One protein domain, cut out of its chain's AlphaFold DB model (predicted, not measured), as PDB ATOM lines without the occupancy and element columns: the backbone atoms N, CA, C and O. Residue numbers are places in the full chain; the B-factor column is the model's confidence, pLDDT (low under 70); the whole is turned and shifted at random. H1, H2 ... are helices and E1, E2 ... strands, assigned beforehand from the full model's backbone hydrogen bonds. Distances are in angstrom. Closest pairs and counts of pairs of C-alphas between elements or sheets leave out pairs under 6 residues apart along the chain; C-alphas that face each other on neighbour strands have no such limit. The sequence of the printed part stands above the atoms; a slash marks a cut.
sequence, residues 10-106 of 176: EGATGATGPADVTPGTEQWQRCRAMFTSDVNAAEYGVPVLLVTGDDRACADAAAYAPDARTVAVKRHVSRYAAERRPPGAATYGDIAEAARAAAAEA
ATOM      1  N   GLU A  10     184.477 205.045 158.593       64.50
ATOM      2  CA  GLU A  10     183.397 204.749 159.527       64.50
ATOM      3  C   GLU A  10     183.047 203.256 159.564       64.50
ATOM      4  O   GLU A  10     182.515 202.780 160.566       64.50
ATOM      5  N   GLY A  11     183.339 202.522 158.486       60.66
ATOM      6  CA  GLY A  11     183.145 201.076 158.385       60.66
ATOM      7  C   GLY A  11     184.396 200.252 158.694       60.66
ATOM      8  O   GLY A  11     184.319 199.026 158.677       60.66
ATOM      9  N   ALA A  12     185.541 200.893 158.956       65.81
ATOM     10  CA  ALA A  12     186.778 200.192 159.270       65.81
ATOM     11  C   ALA A  12     186.684 199.479 160.623       65.81
ATOM     12  O   ALA A  12     186.101 199.998 161.583       65.81
ATOM     13  N   THR A  13     187.327 198.319 160.733       65.75
ATOM     14  CA  THR A  13     187.428 197.571 161.984       65.75
ATOM     15  C   THR A  13     187.931 198.483 163.097       65.75
ATOM     16  O   THR A  13     188.973 199.125 162.981       65.75
ATOM     17  N   GLY A  14     187.179 198.534 164.198       59.62
ATOM     18  CA  GLY A  14     187.534 199.309 165.386       59.62
ATOM     19  C   GLY A  14     187.210 200.806 165.324       59.62
ATOM     20  O   GLY A  14     187.436 201.484 166.327       59.62
ATOM     21  N   ALA A  15     186.659 201.325 164.220       66.88
ATOM     22  CA  ALA A  15     186.105 202.676 164.175       66.88
ATOM     23  C   ALA A  15     184.734 202.704 164.870       66.88
ATOM     24  O   ALA A  15     183.823 201.951 164.532       66.88
ATOM     25  N   THR A  16     184.589 203.554 165.885       64.62
ATOM     26  CA  THR A  16     183.371 203.631 166.712       64.62
ATOM     27  C   THR A  16     182.890 205.060 166.944       64.62
ATOM     28  O   THR A  16     181.743 205.261 167.349       64.62
ATOM     29  N   GLY A  17     183.728 206.065 166.672       67.06
ATOM     30  CA  GLY A  17     183.358 207.467 166.811       67.06
ATOM     31  C   GLY A  17     184.101 208.418 165.865       67.06
ATOM     32  O   GLY A  17     185.054 208.028 165.197       67.06
ATOM     33  N   PRO A  18     183.706 209.704 165.827       71.56
ATOM     34  CA  PRO A  18     184.229 210.680 164.862       71.56
ATOM     35  C   PRO A  18     185.749 210.885 164.919       71.56
ATOM     36  O   PRO A  18     186.386 211.149 163.902       71.56
ATOM     37  N   ALA A  19     186.352 210.739 166.102       75.94
ATOM     38  CA  ALA A  19     187.798 210.851 166.259       75.94
ATOM     39  C   ALA A  19     188.553 209.738 165.510       75.94
ATOM     40  O   ALA A  19     189.666 209.987 165.063       75.94
ATOM     41  N   ASP A  20     187.955 208.555 165.329       73.12
ATOM     42  CA  ASP A  20     188.570 207.429 164.615       73.12
ATOM     43  C   ASP A  20     188.711 207.700 163.105       73.12
ATOM     44  O   ASP A  20     189.588 207.133 162.457       73.12
ATOM     45  N   VAL A  21     187.887 208.602 162.557       72.69
ATOM     46  CA  VAL A  21     187.801 208.887 161.113       72.69
ATOM     47  C   VAL A  21     188.324 210.271 160.722       72.69
ATOM     48  O   VAL A  21     188.459 210.574 159.542       72.69
ATOM     49  N   THR A  22     188.683 211.107 161.699       78.44
ATOM     50  CA  THR A  22     189.142 212.486 161.460       78.44
ATOM     51  C   THR A  22     190.665 212.553 161.288       78.44
ATOM     52  O   THR A  22     191.381 212.290 162.256       78.44
ATOM     53  N   PRO A  23     191.201 212.957 160.118       80.38
ATOM     54  CA  PRO A  23     192.643 213.099 159.923       80.38
ATOM     55  C   PRO A  23     193.317 213.988 160.976       80.38
ATOM     56  O   PRO A  23     192.805 215.045 161.338       80.38
ATOM     57  N   GLY A  24     194.491 213.566 161.453       81.88
ATOM     58  CA  GLY A  24     195.289 214.319 162.430       81.88
ATOM     59  C   GLY A  24     195.044 213.964 163.901       81.88
ATOM     60  O   GLY A  24     195.823 214.388 164.750       81.88
ATOM     61  N   THR A  25     194.036 213.148 164.220       83.94
ATOM     62  CA  THR A  25     193.858 212.605 165.577       83.94
ATOM     63  C   THR A  25     194.739 211.369 165.805       83.94
ATOM     64  O   THR A  25     195.150 210.682 164.865       83.94
ATOM     65  N   GLU A  26     195.022 211.042 167.067       84.06
ATOM     66  CA  GLU A  26     195.721 209.801 167.436       84.06
ATOM     67  C   GLU A  26     194.904 208.559 167.038       84.06
ATOM     68  O   GLU A  26     195.428 207.588 166.487       84.06
ATOM     69  N   GLN A  27     193.591 208.619 167.257       79.38
ATOM     70  CA  GLN A  27     192.641 207.565 166.920       79.38
ATOM     71  C   GLN A  27     192.624 207.278 165.414       79.38
ATOM     72  O   GLN A  27     192.595 206.113 165.014       79.38
ATOM     73  N   TRP A  28     192.737 208.309 164.577       80.56
ATOM     74  CA  TRP A  28     192.839 208.162 163.129       80.56
ATOM     75  C   TRP A  28     194.121 207.452 162.702       80.56
ATOM     76  O   TRP A  28     194.076 206.603 161.811       80.56
ATOM     77  N   GLN A  29     195.259 207.721 163.359       78.81
ATOM     78  CA  GLN A  29     196.517 207.015 163.071       78.81
ATOM     79  C   GLN A  29     196.411 205.511 163.348       78.81
ATOM     80  O   GLN A  29     196.983 204.702 162.615       78.81
ATOM     81  N   ARG A  30     195.636 205.129 164.368       77.50
ATOM     82  CA  ARG A  30     195.321 203.728 164.662       77.50
ATOM     83  C   ARG A  30     194.367 203.138 163.618       77.50
ATOM     84  O   ARG A  30     194.644 202.077 163.060       77.50
ATOM     85  N   CYS A  31     193.267 203.826 163.316       73.81
ATOM     86  CA  CYS A  31     192.203 203.291 162.461       73.81
ATOM     87  C   CYS A  31     192.585 203.215 160.978       73.81
ATOM     88  O   CYS A  31     192.183 202.272 160.302       73.81
ATOM     89  N   ARG A  32     193.454 204.101 160.466       74.25
ATOM     90  CA  ARG A  32     193.970 203.993 159.082       74.25
ATOM     91  C   ARG A  32     194.738 202.693 158.815       74.25
ATOM     92  O   ARG A  32     194.758 202.216 157.678       74.25
ATOM     93  N   ALA A  33     195.386 202.131 159.840       75.44
ATOM     94  CA  ALA A  33     196.083 200.854 159.728       75.44
ATOM     95  C   ALA A  33     195.081 199.694 159.674       75.44
ATOM     96  O   ALA A  33     195.211 198.830 158.809       75.44
ATOM     97  N   MET A  34     194.051 199.728 160.527       71.50
ATOM     98  CA  MET A  34     192.970 198.732 160.544       71.50
ATOM     99  C   MET A  34     192.189 198.733 159.227       71.50
ATOM    100  O   MET A  34     192.082 197.690 158.601       71.50
ATOM    101  N   PHE A  35     191.828 199.908 158.707       72.38
ATOM    102  CA  PHE A  35     191.224 200.067 157.379       72.38
ATOM    103  C   PHE A  35     192.017 199.355 156.267       72.38
ATOM    104  O   PHE A  35     191.462 198.683 155.403       72.38
ATOM    105  N   THR A  36     193.346 199.504 156.278       72.44
ATOM    106  CA  THR A  36     194.219 198.853 155.289       72.44
ATOM    107  C   THR A  36     194.263 197.337 155.509       72.44
ATOM    108  O   THR A  36     194.301 196.576 154.546       72.44
ATOM    109  N   SER A  37     194.253 196.904 156.771       71.00
ATOM    110  CA  SER A  37     194.193 195.494 157.152       71.00
ATOM    111  C   SER A  37     192.895 194.833 156.694       71.00
ATOM    112  O   SER A  37     192.961 193.716 156.198       71.00
ATOM    113  N   ASP A  38     191.753 195.513 156.794       71.50
ATOM    114  CA  ASP A  38     190.446 194.975 156.398       71.50
ATOM    115  C   ASP A  38     190.402 194.645 154.903       71.50
ATOM    116  O   ASP A  38     189.983 193.562 154.506       71.50
ATOM    117  N   VAL A  39     190.931 195.542 154.065       72.06
ATOM    118  CA  VAL A  39     191.029 195.307 152.616       72.06
ATOM    119  C   VAL A  39     191.988 194.158 152.294       72.06
ATOM    120  O   VAL A  39     191.737 193.378 151.378       72.06
ATOM    121  N   ASN A  40     193.075 194.020 153.055       74.69
ATOM    122  CA  ASN A  40     194.015 192.914 152.878       74.69
ATOM    123  C   ASN A  40     193.446 191.578 153.363       74.69
ATOM    124  O   ASN A  40     193.798 190.540 152.815       74.69
ATOM    125  N   ALA A  41     192.598 191.590 154.392       73.69
ATOM    126  CA  ALA A  41     192.051 190.387 155.010       73.69
ATOM    127  C   ALA A  41     191.304 189.524 153.977       73.69
ATOM    128  O   ALA A  41     191.465 188.305 153.971       73.69
ATOM    129  N   ALA A  42     190.611 190.161 153.027       72.75
ATOM    130  CA  ALA A  42     189.948 189.485 151.912       72.75
ATOM    131  C   ALA A  42     190.918 188.692 151.011       72.75
ATOM    132  O   ALA A  42     190.602 187.578 150.600       72.75
ATOM    133  N   GLU A  43     192.117 189.217 150.734       76.31
ATOM    134  CA  GLU A  43     193.144 188.507 149.948       76.31
ATOM    135  C   GLU A  43     193.684 187.272 150.684       76.31
ATOM    136  O   GLU A  43     194.056 186.286 150.051       76.31
ATOM    137  N   TYR A  44     193.679 187.298 152.019       75.88
ATOM    138  CA  TYR A  44     194.042 186.156 152.862       75.88
ATOM    139  C   TYR A  44     192.861 185.224 153.169       75.88
ATOM    140  O   TYR A  44     193.003 184.317 153.989       75.88
ATOM    141  N   GLY A  45     191.708 185.432 152.524       75.94
ATOM    142  CA  GLY A  45     190.539 184.574 152.687       75.94
ATOM    143  C   GLY A  45     189.848 184.746 154.036       75.94
ATOM    144  O   GLY A  45     189.189 183.832 154.513       75.94
ATOM    145  N   VAL A  46     190.004 185.898 154.688       80.94
ATOM    146  CA  VAL A  46     189.225 186.232 155.882       80.94
ATOM    147  C   VAL A  46     187.891 186.831 155.425       80.94
ATOM    148  O   VAL A  46     187.894 187.912 154.827       80.94
ATOM    149  N   PRO A  47     186.753 186.161 155.672       77.81
ATOM    150  CA  PRO A  47     185.450 186.647 155.241       77.81
ATOM    151  C   PRO A  47     184.939 187.785 156.133       77.81
ATOM    152  O   PRO A  47     185.298 187.908 157.308       77.81
ATOM    153  N   VAL A  48     184.030 188.594 155.587       82.44
ATOM    154  CA  VAL A  48     183.215 189.518 156.385       82.44
ATOM    155  C   VAL A  48     182.105 188.709 157.054       82.44
ATOM    156  O   VAL A  48     181.285 188.109 156.370       82.44
ATOM    157  N   LEU A  49     182.071 188.691 158.388       85.00
ATOM    158  CA  LEU A  49     181.132 187.852 159.155       85.00
ATOM    159  C   LEU A  49     179.940 188.632 159.727       85.00
ATOM    160  O   LEU A  49     178.893 188.055 160.021       85.00
ATOM    161  N   LEU A  50     180.089 189.946 159.909       85.06
ATOM    162  CA  LEU A  50     179.051 190.819 160.450       85.06
ATOM    163  C   LEU A  50     179.158 192.220 159.848       85.06
ATOM    164  O   LEU A  50     180.212 192.846 159.919       85.06
ATOM    165  N   VAL A  51     178.040 192.741 159.349       86.12
ATOM    166  CA  VAL A  51     177.881 194.143 158.952       86.12
ATOM    167  C   VAL A  51     176.815 194.793 159.829       86.12
ATOM    168  O   VAL A  51     175.701 194.291 159.972       86.12
ATOM    169  N   THR A  52     177.132 195.937 160.429       86.38
ATOM    170  CA  THR A  52     176.153 196.733 161.183       86.38
ATOM    171  C   THR A  52     176.064 198.131 160.591       86.38
ATOM    172  O   THR A  52     177.074 198.685 160.162       86.38
ATOM    173  N   GLY A  53     174.865 198.705 160.534       85.69
ATOM    174  CA  GLY A  53     174.659 199.976 159.840       85.69
ATOM    175  C   GLY A  53     173.196 200.389 159.781       85.69
ATOM    176  O   GLY A  53     172.421 200.098 160.693       85.69
ATOM    177  N   ASP A  54     172.804 201.101 158.726       89.62
ATOM    178  CA  ASP A  54     171.386 201.252 158.408       89.62
ATOM    179  C   ASP A  54     170.850 200.058 157.605       89.62
ATOM    180  O   ASP A  54     171.590 199.153 157.217       89.62
ATOM    181  N   ASP A  55     169.541 200.042 157.376       91.44
ATOM    182  CA  ASP A  55     168.869 199.048 156.537       91.44
ATOM    183  C   ASP A  55     169.429 199.002 155.106       91.44
ATOM    184  O   ASP A  55     169.471 197.930 154.505       91.44
ATOM    185  N   ARG A  56     169.909 200.131 154.566       91.56
ATOM    186  CA  ARG A  56     170.505 200.192 153.223       91.56
ATOM    187  C   ARG A  56     171.903 199.588 153.169       91.56
ATOM    188  O   ARG A  56     172.143 198.793 152.270       91.56
ATOM    189  N   ALA A  57     172.774 199.881 154.128       86.75
ATOM    190  CA  ALA A  57     174.090 199.260 154.248       86.75
ATOM    191  C   ALA A  57     173.975 197.745 154.475       86.75
ATOM    192  O   ALA A  57     174.714 196.973 153.873       86.75
ATOM    193  N   CYS A  58     173.007 197.311 155.289       89.44
ATOM    194  CA  CYS A  58     172.736 195.887 155.496       89.44
ATOM    195  C   CYS A  58     172.228 195.206 154.216       89.44
ATOM    196  O   CYS A  58     172.613 194.078 153.930       89.44
ATOM    197  N   ALA A  59     171.380 195.878 153.431       91.31
ATOM    198  CA  ALA A  59     170.926 195.350 152.144       91.31
ATOM    199  C   ALA A  59     172.058 195.299 151.103       91.31
ATOM    200  O   ALA A  59     172.152 194.333 150.352       91.31
ATOM    201  N   ASP A  60     172.920 196.318 151.072       88.19
ATOM    202  CA  ASP A  60     174.071 196.392 150.167       88.19
ATOM    203  C   ASP A  60     175.113 195.305 150.474       88.19
ATOM    204  O   ASP A  60     175.702 194.735 149.556       88.19
ATOM    205  N   ALA A  61     175.259 194.929 151.751       86.00
ATOM    206  CA  ALA A  61     176.130 193.834 152.179       86.00
ATOM    207  C   ALA A  61     175.856 192.516 151.452       86.00
ATOM    208  O   ALA A  61     176.798 191.791 151.152       86.00
ATOM    209  N   ALA A  62     174.611 192.236 151.058       86.69
ATOM    210  CA  ALA A  62     174.284 191.022 150.313       86.69
ATOM    211  C   ALA A  62     175.008 190.920 148.954       86.69
ATOM    212  O   ALA A  62     175.167 189.820 148.428       86.69
ATOM    213  N   ALA A  63     175.447 192.043 148.374       82.81
ATOM    214  CA  ALA A  63     176.143 192.058 147.090       82.81
ATOM    215  C   ALA A  63     177.635 191.694 147.192       82.81
ATOM    216  O   ALA A  63     178.206 191.244 146.200       82.81
ATOM    217  N   TYR A  64     178.267 191.909 148.352       77.56
ATOM    218  CA  TYR A  64     179.713 191.715 148.538       77.56
ATOM    219  C   TYR A  64     180.085 190.768 149.688       77.56
ATOM    220  O   TYR A  64     181.216 190.299 149.745       77.56
ATOM    221  N   ALA A  65     179.157 190.497 150.600       82.19
ATOM    222  CA  ALA A  65     179.307 189.608 151.744       82.19
ATOM    223  C   ALA A  65     177.962 188.905 152.034       82.19
ATOM    224  O   ALA A  65     177.321 189.184 153.050       82.19
ATOM    225  N   PRO A  66     177.490 188.021 151.132       84.75
ATOM    226  CA  PRO A  66     176.163 187.400 151.225       84.75
ATOM    227  C   PRO A  66     175.975 186.530 152.472       84.75
ATOM    228  O   PRO A  66     174.857 186.420 152.971       84.75
ATOM    229  N   ASP A  67     177.061 185.952 152.986       85.56
ATOM    230  CA  ASP A  67     177.051 185.109 154.185       85.56
ATOM    231  C   ASP A  67     177.226 185.917 155.482       85.56
ATOM    232  O   ASP A  67     177.092 185.374 156.580       85.56
ATOM    233  N   ALA A  68     177.502 187.224 155.384       86.56
ATOM    234  CA  ALA A  68     177.635 188.068 156.560       86.56
ATOM    235  C   ALA A  68     176.287 188.231 157.259       86.56
ATOM    236  O   ALA A  68     175.260 188.574 156.666       86.56
ATOM    237  N   ARG A  69     176.313 188.093 158.581       89.62
ATOM    238  CA  ARG A  69     175.193 188.511 159.423       89.62
ATOM    239  C   ARG A  69     175.033 190.024 159.302       89.62
ATOM    240  O   ARG A  69     176.016 190.749 159.170       89.62
ATOM    241  N   THR A  70     173.805 190.521 159.387       90.00
ATOM    242  CA  THR A  70     173.547 191.964 159.342       90.00
ATOM    243  C   THR A  70     172.705 192.426 160.521       90.00
ATOM    244  O   THR A  70     171.781 191.736 160.949       90.00
ATOM    245  N   VAL A  71     173.025 193.602 161.071       90.69
ATOM    246  CA  VAL A  71     172.216 194.251 162.114       90.69
ATOM    247  C   VAL A  71     171.973 195.709 161.745       90.69
ATOM    248  O   VAL A  71     172.855 196.563 161.867       90.69
ATOM    249  N   ALA A  72     170.739 196.012 161.335       91.50
ATOM    250  CA  ALA A  72     170.305 197.382 161.097       91.50
ATOM    251  C   ALA A  72     170.000 198.084 162.434       91.50
ATOM    252  O   ALA A  72     169.069 197.725 163.167       91.50
ATOM    253  N   VAL A  73     170.789 199.110 162.754       89.25
ATOM    254  CA  VAL A  73     170.678 199.911 163.989       89.25
ATOM    255  C   VAL A  73     169.948 201.238 163.769       89.25
ATOM    256  O   VAL A  73     169.559 201.924 164.716       89.25
ATOM    257  N   LYS A  74     169.736 201.615 162.510       90.00
ATOM    258  CA  LYS A  74     169.002 202.814 162.100       90.00
ATOM    259  C   LYS A  74     168.275 202.538 160.783       90.00
ATOM    260  O   LYS A  74     168.691 201.675 160.018       90.00
ATOM    261  N   ARG A  75     167.186 203.256 160.527       93.12
ATOM    262  CA  ARG A  75     166.463 203.216 159.255       93.12
ATOM    263  C   ARG A  75     166.845 204.436 158.429       93.12
ATOM    264  O   ARG A  75     166.711 205.570 158.891       93.12
ATOM    265  N   HIS A  76     167.312 204.208 157.215       91.44
ATOM    266  CA  HIS A  76     167.616 205.228 156.232       91.44
ATOM    267  C   HIS A  76     166.383 206.095 155.953       91.44
ATOM    268  O   HIS A  76     165.295 205.591 155.649       91.44
ATOM    269  N   VAL A  77     166.576 207.416 155.977       92.88
ATOM    270  CA  VAL A  77     165.589 208.394 155.494       92.88
ATOM    271  C   VAL A  77     166.147 209.137 154.283       92.88
ATOM    272  O   VAL A  77     165.495 209.198 153.244       92.88
ATOM    273  N   SER A  78     167.365 209.665 154.392       89.88
ATOM    274  CA  SER A  78     168.090 210.317 153.302       89.88
ATOM    275  C   SER A  78     169.598 210.225 153.534       89.88
ATOM    276  O   SER A  78     170.041 209.800 154.600       89.88
ATOM    277  N   ARG A  79     170.390 210.751 152.593       82.00
ATOM    278  CA  ARG A  79     171.845 210.908 152.757       82.00
ATOM    279  C   ARG A  79     172.241 211.584 154.077       82.00
ATOM    280  O   ARG A  79     173.269 211.241 154.645       82.00
ATOM    281  N   TYR A  80     171.445 212.542 154.549       86.00
ATOM    282  CA  TYR A  80     171.763 213.354 155.727       86.00
ATOM    283  C   TYR A  80     170.872 213.046 156.937       86.00
ATOM    284  O   TYR A  80     170.957 213.738 157.949       86.00
ATOM    285  N   ALA A  81     169.997 212.038 156.856       84.44
ATOM    286  CA  ALA A  81     169.060 211.730 157.931       84.44
ATOM    287  C   ALA A  81     168.766 210.232 158.038       84.44
ATOM    288  O   ALA A  81     168.533 209.548 157.042       84.44
ATOM    289  N   ALA A  82     168.687 209.744 159.272       88.44
ATOM    290  CA  ALA A  82     168.255 208.391 159.581       88.44
ATOM    291  C   ALA A  82     167.443 208.377 160.880       88.44
ATOM    292  O   ALA A  82     167.736 209.113 161.825       88.44
ATOM    293  N   GLU A  83     166.446 207.502 160.941       90.06
ATOM    294  CA  GLU A  83     165.704 207.205 162.161       90.06
ATOM    295  C   GLU A  83     166.495 206.190 162.984       90.06
ATOM    296  O   GLU A  83     166.610 205.017 162.631       90.06
ATOM    297  N   ARG A  84     167.091 206.653 164.083       85.94
ATOM    298  CA  ARG A  84     167.862 205.789 164.984       85.94
ATOM    299  C   ARG A  84     166.921 204.864 165.747       85.94
ATOM    300  O   ARG A  84     165.932 205.332 166.311       85.94
ATOM    301  N   ARG A  85     167.268 203.577 165.853       83.94
ATOM    302  CA  ARG A  85     166.664 202.727 166.887       83.94
ATOM    303  C   ARG A  85     167.081 203.278 168.257       83.94
ATOM    304  O   ARG A  85     168.210 203.763 168.381       83.94
ATOM    305  N   PRO A  86     166.211 203.240 169.282       83.38
ATOM    306  CA  PRO A  86     166.585 203.686 170.616       83.38
ATOM    307  C   PRO A  86     167.886 203.003 171.076       83.38
ATOM    308  O   PRO A  86     167.963 201.766 171.047       83.38
ATOM    309  N   PRO A  87     168.924 203.768 171.463       67.88
ATOM    310  CA  PRO A  87     170.134 203.192 172.028       67.88
ATOM    311  C   PRO A  87     169.763 202.615 173.393       67.88
ATOM    312  O   PRO A  87     169.375 203.333 174.312       67.88
ATOM    313  N   GLY A  88     169.789 201.294 173.500       74.50
ATOM    314  CA  GLY A  88     169.289 200.585 174.665       74.50
ATOM    315  C   GLY A  88     169.599 199.103 174.582       74.50
ATOM    316  O   GLY A  88     170.180 198.633 173.601       74.50
ATOM    317  N   ALA A  89     169.200 198.374 175.623       70.88
ATOM    318  CA  ALA A  89     169.532 196.962 175.795       70.88
ATOM    319  C   ALA A  89     169.185 196.099 174.571       70.88
ATOM    320  O   ALA A  89     169.938 195.189 174.257       70.88
ATOM    321  N   ALA A  90     168.106 196.420 173.847       80.31
ATOM    322  CA  ALA A  90     167.728 195.712 172.626       80.31
ATOM    323  C   ALA A  90     168.751 195.911 171.494       80.31
ATOM    324  O   ALA A  90     169.323 194.944 171.017       80.31
ATOM    325  N   THR A  91     169.056 197.156 171.112       83.56
ATOM    326  CA  THR A  91     170.006 197.437 170.019       83.56
ATOM    327  C   THR A  91     171.407 196.901 170.328       83.56
ATOM    328  O   THR A  91     172.028 196.278 169.473       83.56
ATOM    329  N   TYR A  92     171.907 197.094 171.554       82.31
ATOM    330  CA  TYR A  92     173.205 196.537 171.952       82.31
ATOM    331  C   TYR A  92     173.177 195.009 172.070       82.31
ATOM    332  O   TYR A  92     174.164 194.361 171.732       82.31
ATOM    333  N   GLY A  93     172.057 194.444 172.528       85.88
ATOM    334  CA  GLY A  93     171.834 193.004 172.615       85.88
ATOM    335  C   GLY A  93     171.902 192.339 171.247       85.88
ATOM    336  O   GLY A  93     172.686 191.409 171.085       85.88
ATOM    337  N   ASP A  94     171.184 192.881 170.261       87.94
ATOM    338  CA  ASP A  94     171.179 192.387 168.879       87.94
ATOM    339  C   ASP A  94     172.593 192.396 168.277       87.94
ATOM    340  O   ASP A  94     173.038 191.401 167.707       87.94
ATOM    341  N   ILE A  95     173.336 193.500 168.443       86.44
ATOM    342  CA  ILE A  95     174.721 193.612 167.957       86.44
ATOM    343  C   ILE A  95     175.615 192.582 168.654       86.44
ATOM    344  O   ILE A  95     176.375 191.876 167.996       86.44
ATOM    345  N   ALA A  96     175.538 192.481 169.984       83.94
ATOM    346  CA  ALA A  96     176.389 191.585 170.761       83.94
ATOM    347  C   ALA A  96     176.074 190.103 170.509       83.94
ATOM    348  O   ALA A  96     176.964 189.257 170.581       83.94
ATOM    349  N   GLU A  97     174.812 189.758 170.266       89.69
ATOM    350  CA  GLU A  97     174.398 188.419 169.853       89.69
ATOM    351  C   GLU A  97     174.916 188.089 168.455       89.69
ATOM    352  O   GLU A  97     175.590 187.071 168.288       89.69
ATOM    353  N   ALA A  98     174.697 188.979 167.485       86.31
ATOM    354  CA  ALA A  98     175.180 188.791 166.124       86.31
ATOM    355  C   ALA A  98     176.708 188.677 166.072       86.31
ATOM    356  O   ALA A  98     177.224 187.800 165.387       86.31
ATOM    357  N   ALA A  99     177.431 189.494 166.844       83.25
ATOM    358  CA  ALA A  99     178.888 189.440 166.935       83.25
ATOM    359  C   ALA A  99     179.386 188.125 167.544       83.25
ATOM    360  O   ALA A  99     180.334 187.537 167.031       83.25
ATOM    361  N   ARG A 100     178.739 187.624 168.607       86.00
ATOM    362  CA  ARG A 100     179.086 186.321 169.202       86.00
ATOM    363  C   ARG A 100     178.838 185.170 168.231       86.00
ATOM    364  O   ARG A 100     179.670 184.273 168.145       86.00
ATOM    365  N   ALA A 101     177.721 185.201 167.509       85.25
ATOM    366  CA  ALA A 101     177.395 184.182 166.519       85.25
ATOM    367  C   ALA A 101     178.360 184.228 165.320       85.25
ATOM    368  O   ALA A 101     178.902 183.198 164.942       85.25
ATOM    369  N   ALA A 102     178.646 185.423 164.795       84.44
ATOM    370  CA  ALA A 102     179.629 185.643 163.735       84.44
ATOM    371  C   ALA A 102     181.027 185.146 164.137       84.44
ATOM    372  O   ALA A 102     181.682 184.444 163.379       84.44
ATOM    373  N   ALA A 103     181.474 185.451 165.359       82.06
ATOM    374  CA  ALA A 103     182.781 185.020 165.850       82.06
ATOM    375  C   ALA A 103     182.916 183.490 165.959       82.06
ATOM    376  O   ALA A 103     184.028 182.977 165.863       82.06
ATOM    377  N   ALA A 104     181.815 182.754 166.143       83.19
ATOM    378  CA  ALA A 104     181.835 181.289 166.151       83.19
ATOM    379  C   ALA A 104     182.078 180.687 164.754       83.19
ATOM    380  O   ALA A 104     182.535 179.552 164.648       83.19
ATOM    381  N   GLU A 105     181.800 181.451 163.700       80.00
ATOM    382  CA  GLU A 105     182.035 181.098 162.296       80.00
ATOM    383  C   GLU A 105     183.391 181.632 161.794       80.00
ATOM    384  O   GLU A 105     183.723 181.501 160.618       80.00
ATOM    385  N   ALA A 106     184.197 182.228 162.682       77.38
ATOM    386  CA  ALA A 106     185.477 182.809 162.314       77.38
ATOM    387  C   ALA A 106     186.496 181.745 161.888       77.38
ATOM    388  O   ALA A 106     186.778 180.781 162.600       77.38
TER     389      ALA A 106
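This is residues 10 to 106 of the 176 residues of the protein "D-aminopeptidase" of Streptomonospora salina (UniProt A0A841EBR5). A small sheet lies between two helices, H3 and H4, and a long helix, H2, stands off from this body across an open gap, the two parts making a wide V joined by residues 44 to 49. H1 folds back on the beginning of H2, and residues 10 to 15 run in the gap. E2 bends in its course, and its second part swings away with E3 as a hairpin at the far end of the body. The printed part has 97 residues with four named helices and three named strands in the order H1 H2 E1 H3 E2 E3 H4, a mixed sheet in the order E1 E2 E3, and the class mixed, helices and strands. It is compact, with a radius of gyration of the C-alphas of 14.3 A and spans of 33 by 31 by 25 A.

H1 is residues 18 to 21, its first C-alpha at (184.229, 210.680, 164.862). H2, residues 26 to 43, is 27.7 A long and ends at (193.144, 188.507, 149.948). E1 is residues 50 to 54, 13.1 A, and H3 follows at once as residues 55 to 64, 15.3 A. E2, residues 69 to 78, measures 23.7 A, and E3 is residues 81 to 84. H4, residues 89 to 104, measures 22.1 A and ends at (181.835, 181.289, 166.151).

E1 and E2 are parallel at 16 degrees, with N 51 and O 69 within hydrogen-bond range at 2.8 A. E2 bends by 65 degrees at residue 73; its pairing is staggered, with E1 over residues 69 to 74 and with E3 over 74 to 78. E2 and E3 form an antiparallel hairpin, where N 75 and O 83 are 2.8 A apart. E1, H3 and E2 make a strand-helix-strand unit, two parallel neighbour strands with a helix between them in the chain, and its crossover is right-handed. H3 is on the sheet at a height of 5.5 A, over E1 and slantwise to the strands, at 36 degrees to E1 on the local plane. H4 is on the sheet at a height of 9.1 A, over E2 and along the strands, at 19 degrees to E2 on the local plane; its closest C-alpha to E2 is that of Ile 95, 6.4 A from that of Val 71. H3 and H4 are apart. H1 and H2 touch, H2 with residues 27 to 31 alone; the closest C-alphas are those of Asp 20 and Trp 28, 4.6 A apart. H1 and H2 are not on the sheet. Every O i to N i+4 pair is within hydrogen-bond range in H4, against 10 of 14 in H2 and 3 of 6 in H3; H1 is too short for such a pair.

The two C-alphas farthest apart are those of Tyr 44 and Pro 86, 37.1 A. Residues 40 to 45, of which 40 to 43 belong to H2, stand free. The printed part has no cut and no long link. The mean pLDDT of the printed part is 80.8, and residues 10 to 17 and 87 are under 70.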